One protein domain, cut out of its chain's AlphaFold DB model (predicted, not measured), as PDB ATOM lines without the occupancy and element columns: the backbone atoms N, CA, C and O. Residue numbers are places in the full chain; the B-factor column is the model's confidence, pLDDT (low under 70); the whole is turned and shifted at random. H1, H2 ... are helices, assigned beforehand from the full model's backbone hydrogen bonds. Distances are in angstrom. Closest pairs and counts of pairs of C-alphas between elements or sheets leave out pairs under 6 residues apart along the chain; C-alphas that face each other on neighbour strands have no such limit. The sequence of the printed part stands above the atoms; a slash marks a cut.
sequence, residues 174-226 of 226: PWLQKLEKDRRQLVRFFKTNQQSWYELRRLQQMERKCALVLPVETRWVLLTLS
ATOM      1  N   PRO A 174      37.972  24.544 -21.593       92.81
ATOM      2  CA  PRO A 174      37.699  23.810 -20.351       92.81
ATOM      3  C   PRO A 174      36.362  23.057 -20.344       92.81
ATOM      4  O   PRO A 174      36.256  21.962 -19.790       92.81
ATOM      5  N   TRP A 175      35.333  23.621 -20.982       93.12
ATOM      6  CA  TRP A 175      34.024  22.976 -21.091       93.12
ATOM      7  C   TRP A 175      34.085  21.687 -21.924       93.12
ATOM      8  O   TRP A 175      33.395  20.721 -21.602       93.12
ATOM      9  N   LEU A 176      34.938  21.648 -22.953       88.00
ATOM     10  CA  LEU A 176      35.099  20.492 -23.829       88.00
ATOM     11  C   LEU A 176      35.897  19.390 -23.130       88.00
ATOM     12  O   LEU A 176      35.514  18.224 -23.193       88.00
ATOM     13  N   GLN A 177      36.929  19.759 -22.364       86.56
ATOM     14  CA  GLN A 177      37.638  18.815 -21.495       86.56
ATOM     15  C   GLN A 177      36.704  18.181 -20.454       86.56
ATOM     16  O   GLN A 177      36.742  16.969 -20.221       86.56
ATOM     17  N   LYS A 178      35.839  18.996 -19.831       89.44
ATOM     18  CA  LYS A 178      34.831  18.509 -18.884       89.44
ATOM     19  C   LYS A 178      33.871  17.532 -19.565       89.44
ATOM     20  O   LYS A 178      33.680  16.431 -19.057       89.44
ATOM     21  N   LEU A 179      33.341  17.891 -20.735       88.38
ATOM     22  CA  LEU A 179      32.452  17.025 -21.510       88.38
ATOM     23  C   LEU A 179      33.116  15.682 -21.862       88.38
ATOM     24  O   LEU A 179      32.497  14.627 -21.724       88.38
ATOM     25  N   GLU A 180      34.385  15.696 -22.270       83.81
ATOM     26  CA  GLU A 180      35.144  14.480 -22.577       83.81
ATOM     27  C   GLU A 180      35.329  13.587 -21.335       83.81
ATOM     28  O   GLU A 180      35.220  12.356 -21.405       83.81
ATOM     29  N   LYS A 181      35.596  14.193 -20.172       87.00
ATOM     30  CA  LYS A 181      35.700  13.483 -18.890       87.00
ATOM     31  C   LYS A 181      34.367  12.843 -18.494       87.00
ATOM     32  O   LYS A 181      34.346  11.647 -18.196       87.00
ATOM     33  N   ASP A 182      33.280  13.605 -18.554       88.75
ATOM     34  CA  ASP A 182      31.934  13.147 -18.197       88.75
ATOM     35  C   ASP A 182      31.487  12.004 -19.127       88.75
ATOM     36  O   ASP A 182      31.013  10.961 -18.666       88.75
ATOM     37  N   ARG A 183      31.757  12.122 -20.437       84.94
ATOM     38  CA  ARG A 183      31.528  11.050 -21.420       84.94
ATOM     39  C   ARG A 183      32.290   9.777 -21.053       84.94
ATOM     40  O   ARG A 183      31.705   8.694 -21.045       84.94
ATOM     41  N   ARG A 184      33.593   9.874 -20.752       86.88
ATOM     42  CA  ARG A 184      34.410   8.707 -20.365       86.88
ATOM     43  C   ARG A 184      33.865   8.032 -19.110       86.88
ATOM     44  O   ARG A 184      33.830   6.803 -19.059       86.88
ATOM     45  N   GLN A 185      33.414   8.810 -18.128       89.25
ATOM     46  CA  GLN A 185      32.807   8.282 -16.907       89.25
ATOM     47  C   GLN A 185      31.502   7.531 -17.198       89.25
ATOM     48  O   GLN A 185      31.329   6.416 -16.709       89.25
ATOM     49  N   LEU A 186      30.631   8.087 -18.045       88.12
ATOM     50  CA  LEU A 186      29.374   7.451 -18.444       88.12
ATOM     51  C   LEU A 186      29.615   6.128 -19.181       88.12
ATOM     52  O   LEU A 186      29.044   5.102 -18.818       88.12
ATOM     53  N   VAL A 187      30.508   6.116 -20.176       86.75
ATOM     54  CA  VAL A 187      30.824   4.883 -20.917       86.75
ATOM     55  C   VAL A 187      31.422   3.823 -19.989       86.75
ATOM     56  O   VAL A 187      31.072   2.649 -20.102       86.75
ATOM     57  N   ARG A 188      32.302   4.215 -19.055       88.50
ATOM     58  CA  ARG A 188      32.860   3.292 -18.053       88.50
ATOM     59  C   ARG A 188      31.774   2.716 -17.153       88.50
ATOM     60  O   ARG A 188      31.737   1.504 -17.002       88.50
ATOM     61  N   PHE A 189      30.874   3.549 -16.628       89.75
ATOM     62  CA  PHE A 189      29.757   3.099 -15.796       89.75
ATOM     63  C   PHE A 189      28.956   1.987 -16.480       89.75
ATOM     64  O   PHE A 189      28.782   0.911 -15.910       89.75
ATOM     65  N   PHE A 190      28.541   2.213 -17.729       88.75
ATOM     66  CA  PHE A 190      27.797   1.200 -18.464       88.75
ATOM     67  C   PHE A 190      28.643  -0.043 -18.738       88.75
ATOM     68  O   PHE A 190      28.187  -1.142 -18.463       88.75
ATOM     69  N   LYS A 191      29.889   0.093 -19.209       84.94
ATOM     70  CA  LYS A 191      30.746  -1.076 -19.484       84.94
ATOM     71  C   LYS A 191      31.054  -1.919 -18.242       84.94
ATOM     72  O   LYS A 191      31.249  -3.123 -18.380       84.94
ATOM     73  N   THR A 192      31.103  -1.316 -17.056       89.25
ATOM     74  CA  THR A 192      31.309  -2.031 -15.788       89.25
ATOM     75  C   THR A 192      30.039  -2.744 -15.310       89.25
ATOM     76  O   THR A 192      30.139  -3.791 -14.676       89.25
ATOM     77  N   ASN A 193      28.846  -2.234 -15.636       90.44
ATOM     78  CA  ASN A 193      27.572  -2.861 -15.285       90.44
ATOM     79  C   ASN A 193      26.957  -3.596 -16.489       90.44
ATOM     80  O   ASN A 193      26.284  -2.996 -17.329       90.44
ATOM     81  N   GLN A 194      27.137  -4.920 -16.544       86.50
ATOM     82  CA  GLN A 194      26.680  -5.744 -17.671       86.50
ATOM     83  C   GLN A 194      25.177  -5.622 -17.969       86.50
ATOM     84  O   GLN A 194      24.800  -5.600 -19.141       86.50
ATOM     85  N   GLN A 195      24.325  -5.507 -16.945       91.50
ATOM     86  CA  GLN A 195      22.878  -5.364 -17.137       91.50
ATOM     87  C   GLN A 195      22.538  -4.009 -17.762       91.50
ATOM     88  O   GLN A 195      21.813  -3.945 -18.756       91.50
ATOM     89  N   SER A 196      23.115  -2.924 -17.240       88.69
ATOM     90  CA  SER A 196      22.918  -1.585 -17.805       88.69
ATOM     91  C   SER A 196      23.480  -1.472 -19.224       88.69
ATOM     92  O   SER A 196      22.873  -0.812 -20.065       88.69
ATOM     93  N   TRP A 197      24.611  -2.120 -19.520       89.00
ATOM     94  CA  TRP A 197      25.171  -2.166 -20.874       89.00
ATOM     95  C   TRP A 197      24.254  -2.881 -21.863       89.00
ATOM     96  O   TRP A 197      24.064  -2.403 -22.982       89.00
ATOM     97  N   TYR A 198      23.682  -4.014 -21.451       90.56
ATOM     98  CA  TYR A 198      22.751  -4.772 -22.274       90.56
ATOM     99  C   TYR A 198      21.501  -3.951 -22.606       90.56
ATOM    100  O   TYR A 198      21.162  -3.805 -23.783       90.56
ATOM    101  N   GLU A 199      20.865  -3.349 -21.598       92.69
ATOM    102  CA  GLU A 199      19.672  -2.522 -21.809       92.69
ATOM    103  C   GLU A 199      19.963  -1.296 -22.675       92.69
ATOM    104  O   GLU A 199      19.207  -0.994 -23.600       92.69
ATOM    105  N   LEU A 200      21.099  -0.630 -22.455       89.56
ATOM    106  CA  LEU A 200      21.531   0.485 -23.291       89.56
ATOM    107  C   LEU A 200      21.686   0.062 -24.760       89.56
ATOM    108  O   LEU A 200      21.170   0.738 -25.647       89.56
ATOM    109  N   ARG A 201      22.354  -1.066 -25.030       89.81
ATOM    110  CA  ARG A 201      22.531  -1.587 -26.397       89.81
ATOM    111  C   ARG A 201      21.198  -1.945 -27.048       89.81
ATOM    112  O   ARG A 201      21.006  -1.651 -28.226       89.81
ATOM    113  N   ARG A 202      20.277  -2.540 -26.284       92.62
ATOM    114  CA  ARG A 202      18.923  -2.866 -26.744       92.62
ATOM    115  C   ARG A 202      18.166  -1.606 -27.168       92.62
ATOM    116  O   ARG A 202      17.640  -1.562 -28.277       92.62
ATOM    117  N   LEU A 203      18.165  -0.570 -26.328       92.50
ATOM    118  CA  LEU A 203      17.515   0.711 -26.627       92.50
ATOM    119  C   LEU A 203      18.168   1.425 -27.818       92.50
ATOM    120  O   LEU A 203      17.465   1.898 -28.707       92.50
ATOM    121  N   GLN A 204      19.503   1.440 -27.892       91.12
ATOM    122  CA  GLN A 204      20.235   2.013 -29.026       91.12
ATOM    123  C   GLN A 204      19.862   1.335 -30.347       91.12
ATOM    124  O   GLN A 204      19.641   2.015 -31.345       91.12
ATOM    125  N   GLN A 205      19.721   0.008 -30.353       91.06
ATOM    126  CA  GLN A 205      19.301  -0.732 -31.540       91.06
ATOM    127  C   GLN A 205      17.858  -0.403 -31.948       91.06
ATOM    128  O   GLN A 205      17.592  -0.215 -33.136       91.06
ATOM    129  N   MET A 206      16.940  -0.295 -30.980       92.06
ATOM    130  CA  MET A 206      15.545   0.081 -31.240       92.06
ATOM    131  C   MET A 206      15.429   1.492 -31.827       92.06
ATOM    132  O   MET A 206      14.689   1.703 -32.784       92.06
ATOM    133  N   GLU A 207      16.193   2.445 -31.294       93.00
ATOM    134  CA  GLU A 207      16.191   3.841 -31.745       93.00
ATOM    135  C   GLU A 207      17.136   4.108 -32.929       93.00
ATOM    136  O   GLU A 207      17.241   5.246 -33.383       93.00
ATOM    137  N   ARG A 208      17.831   3.079 -33.438       89.50
ATOM    138  CA  ARG A 208      18.860   3.190 -34.491       89.50
ATOM    139  C   ARG A 208      19.973   4.194 -34.153       89.50
ATOM    140  O   ARG A 208      20.512   4.856 -35.038       89.50
ATOM    141  N   LYS A 209      20.326   4.297 -32.871       86.12
ATOM    142  CA  LYS A 209      21.434   5.118 -32.368       86.12
ATOM    143  C   LYS A 209      22.735   4.323 -32.358       86.12
ATOM    144  O   LYS A 209      22.727   3.102 -32.191       86.12
ATOM    145  N   CYS A 210      23.865   5.007 -32.530       78.88
ATOM    146  CA  CYS A 210      25.163   4.343 -32.505       78.88
ATOM    147  C   CYS A 210      25.534   3.895 -31.085       78.88
ATOM    148  O   CYS A 210      25.016   4.386 -30.079       78.88
ATOM    149  N   ALA A 211      26.438   2.918 -31.013       79.12
ATOM    150  CA  ALA A 211      26.920   2.388 -29.748       79.12
ATOM    151  C   ALA A 211      27.793   3.413 -29.011       79.12
ATOM    152  O   ALA A 211      28.609   4.103 -29.615       79.12
ATOM    153  N   LEU A 212      27.697   3.436 -27.679       77.31
ATOM    154  CA  LEU A 212      28.565   4.267 -26.843       77.31
ATOM    155  C   LEU A 212      29.981   3.673 -26.793       77.31
ATOM    156  O   LEU A 212      30.239   2.683 -26.108       77.31
ATOM    157  N   VAL A 213      30.923   4.274 -27.519       71.75
ATOM    158  CA  VAL A 213      32.318   3.807 -27.573       71.75
ATOM    159  C   VAL A 213      33.221   4.707 -26.728       71.75
ATOM    160  O   VAL A 213      33.037   5.927 -26.671       71.75
ATOM    161  N   LEU A 214      34.204   4.093 -26.053       70.94
ATOM    162  CA  LEU A 214      35.281   4.849 -25.418       70.94
ATOM    163  C   LEU A 214      36.099   5.526 -26.521       70.94
ATOM    164  O   LEU A 214      36.481   4.836 -27.467       70.94
ATOM    165  N   PRO A 215      36.387   6.831 -26.413       61.56
ATOM    166  CA  PRO A 215      37.307   7.467 -27.338       61.56
ATOM    167  C   PRO A 215      38.658   6.743 -27.275       61.56
ATOM    168  O   PRO A 215      39.202   6.531 -26.191       61.56
ATOM    169  N   VAL A 216      39.158   6.330 -28.438       59.47
ATOM    170  CA  VAL A 216      40.512   5.793 -28.614       59.47
ATOM    171  C   VAL A 216      41.310   6.884 -29.312       59.47
ATOM    172  O   VAL A 216      40.839   7.411 -30.318       59.47
ATOM    173  N   GLU A 217      42.487   7.228 -28.787       55.19
ATOM    174  CA  GLU A 217      43.313   8.321 -29.328       55.19
ATOM    175  C   GLU A 217      43.645   8.132 -30.815       55.19
ATOM    176  O   GLU A 217      43.704   9.100 -31.561       55.19
ATOM    177  N   THR A 218      43.771   6.887 -31.277       50.56
ATOM    178  CA  THR A 218      44.144   6.548 -32.658       50.56
ATOM    179  C   THR A 218      43.009   6.659 -33.680       50.56
ATOM    180  O   THR A 218      43.229   6.426 -34.864       50.56
ATOM    181  N   ARG A 219      41.781   7.014 -33.280       52.34
ATOM    182  CA  ARG A 219      40.654   7.165 -34.214       52.34
ATOM    183  C   ARG A 219      40.143   8.597 -34.155       52.34
ATOM    184  O   ARG A 219      39.859   9.105 -33.076       52.34
ATOM    185  N   TRP A 220      39.936   9.206 -35.325       53.16
ATOM    186  CA  TRP A 220      39.379  10.551 -35.590       53.16
ATOM    187  C   TRP A 220      38.039  10.895 -34.886       53.16
ATOM    188  O   TRP A 220      37.449  11.946 -35.109       53.16
ATOM    189  N   VAL A 221      37.540  10.010 -34.029       47.16
ATOM    190  CA  VAL A 221      36.196   9.957 -33.450       47.16
ATOM    191  C   VAL A 221      36.125  10.633 -32.072       47.16
ATOM    192  O   VAL A 221      35.089  10.617 -31.414       47.16
ATOM    193  N   LEU A 222      37.203  11.275 -31.607       43.84
ATOM    194  CA  LEU A 222      37.202  11.962 -30.308       43.84
ATOM    195  C   LEU A 222      36.139  13.077 -30.218       43.84
ATOM    196  O   LEU A 222      35.625  13.326 -29.128       43.84
ATOM    197  N   LEU A 223      35.735  13.664 -31.354       39.97
ATOM    198  CA  LEU A 223      34.716  14.722 -31.416       39.97
ATOM    199  C   LEU A 223      33.424  14.357 -32.154       39.97
ATOM    200  O   LEU A 223      32.478  15.143 -32.121       39.97
ATOM    201  N   THR A 224      33.324  13.188 -32.787       35.34
ATOM    202  CA  THR A 224      32.040  12.768 -33.348       35.34
ATOM    203  C   THR A 224      31.195  12.148 -32.237       35.34
ATOM    204  O   THR A 224      31.554  11.158 -31.592       35.34
ATOM    205  N   LEU A 225      30.067  12.800 -31.965       30.31
ATOM    206  CA  LEU A 225      28.928  12.212 -31.272       30.31
ATOM    207  C   LEU A 225      28.381  11.094 -32.170       30.31
ATOM    208  O   LEU A 225      27.481  11.320 -32.971       30.31
ATOM    209  N   SER A 226      29.007   9.921 -32.109       31.73
ATOM    210  CA  SER A 226      28.402   8.664 -32.549       31.73
ATOM    211  C   SER A 226      27.560   8.124 -31.404       31.73
ATOM    212  O   SER A 226      28.187   7.768 -30.374       31.73
TER     213      SER A 226
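AT A GLANCE: This is residues 174 to 226 of the 226 residues of the protein "DUF659 domain-containing protein" of Phytophthora rubi (UniProt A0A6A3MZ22). Two helices meet at a corner near their ends and make an L, H1 the longer arm and H2 the shorter. From the far end of H2, residues 207 to 226, with no named element, fold back across the open side of the L. The printed part has 53 residues, with H1 then H2 and no named strand, and its class is all helix. It is only just compact, close to loose, with a radius of gyration of the C-alphas of 11.9 A, and only just elongated, with spans of 32 by 21 by 21 A.

HOW THE PARTS SIT: H1, residues 174 to 192, and H2, residues 194 to 206, are joined by a tight link of one residue, Asn 193. They touch only at the corner by this link, H1 with residues 190 to 191 alone and H2 with residues 196 to 200 alone. Their closest C-alphas, those of Phe 190 and Trp 197, are 4.9 A apart. Their lines stand only just about perpendicular, at 71 degrees. In H1 and H2 every O i to N i+4 pair is within hydrogen-bond range.

IN THESE COORDINATES: H1 begins at C-alpha 174, (37.699, 23.810, -20.351), and measures 27.0 A from first to last C-alpha. H2 measures 18.5 A and ends at C-alpha 206, (15.545, 0.081, -31.240).

THE WHOLE: The C-alphas of Pro 174 and Met 206 are the two farthest apart, at 34.2 A. The printed part has no cut. Mean pLDDT of the printed part is 78.3, and residues 215 to 226 are under 70.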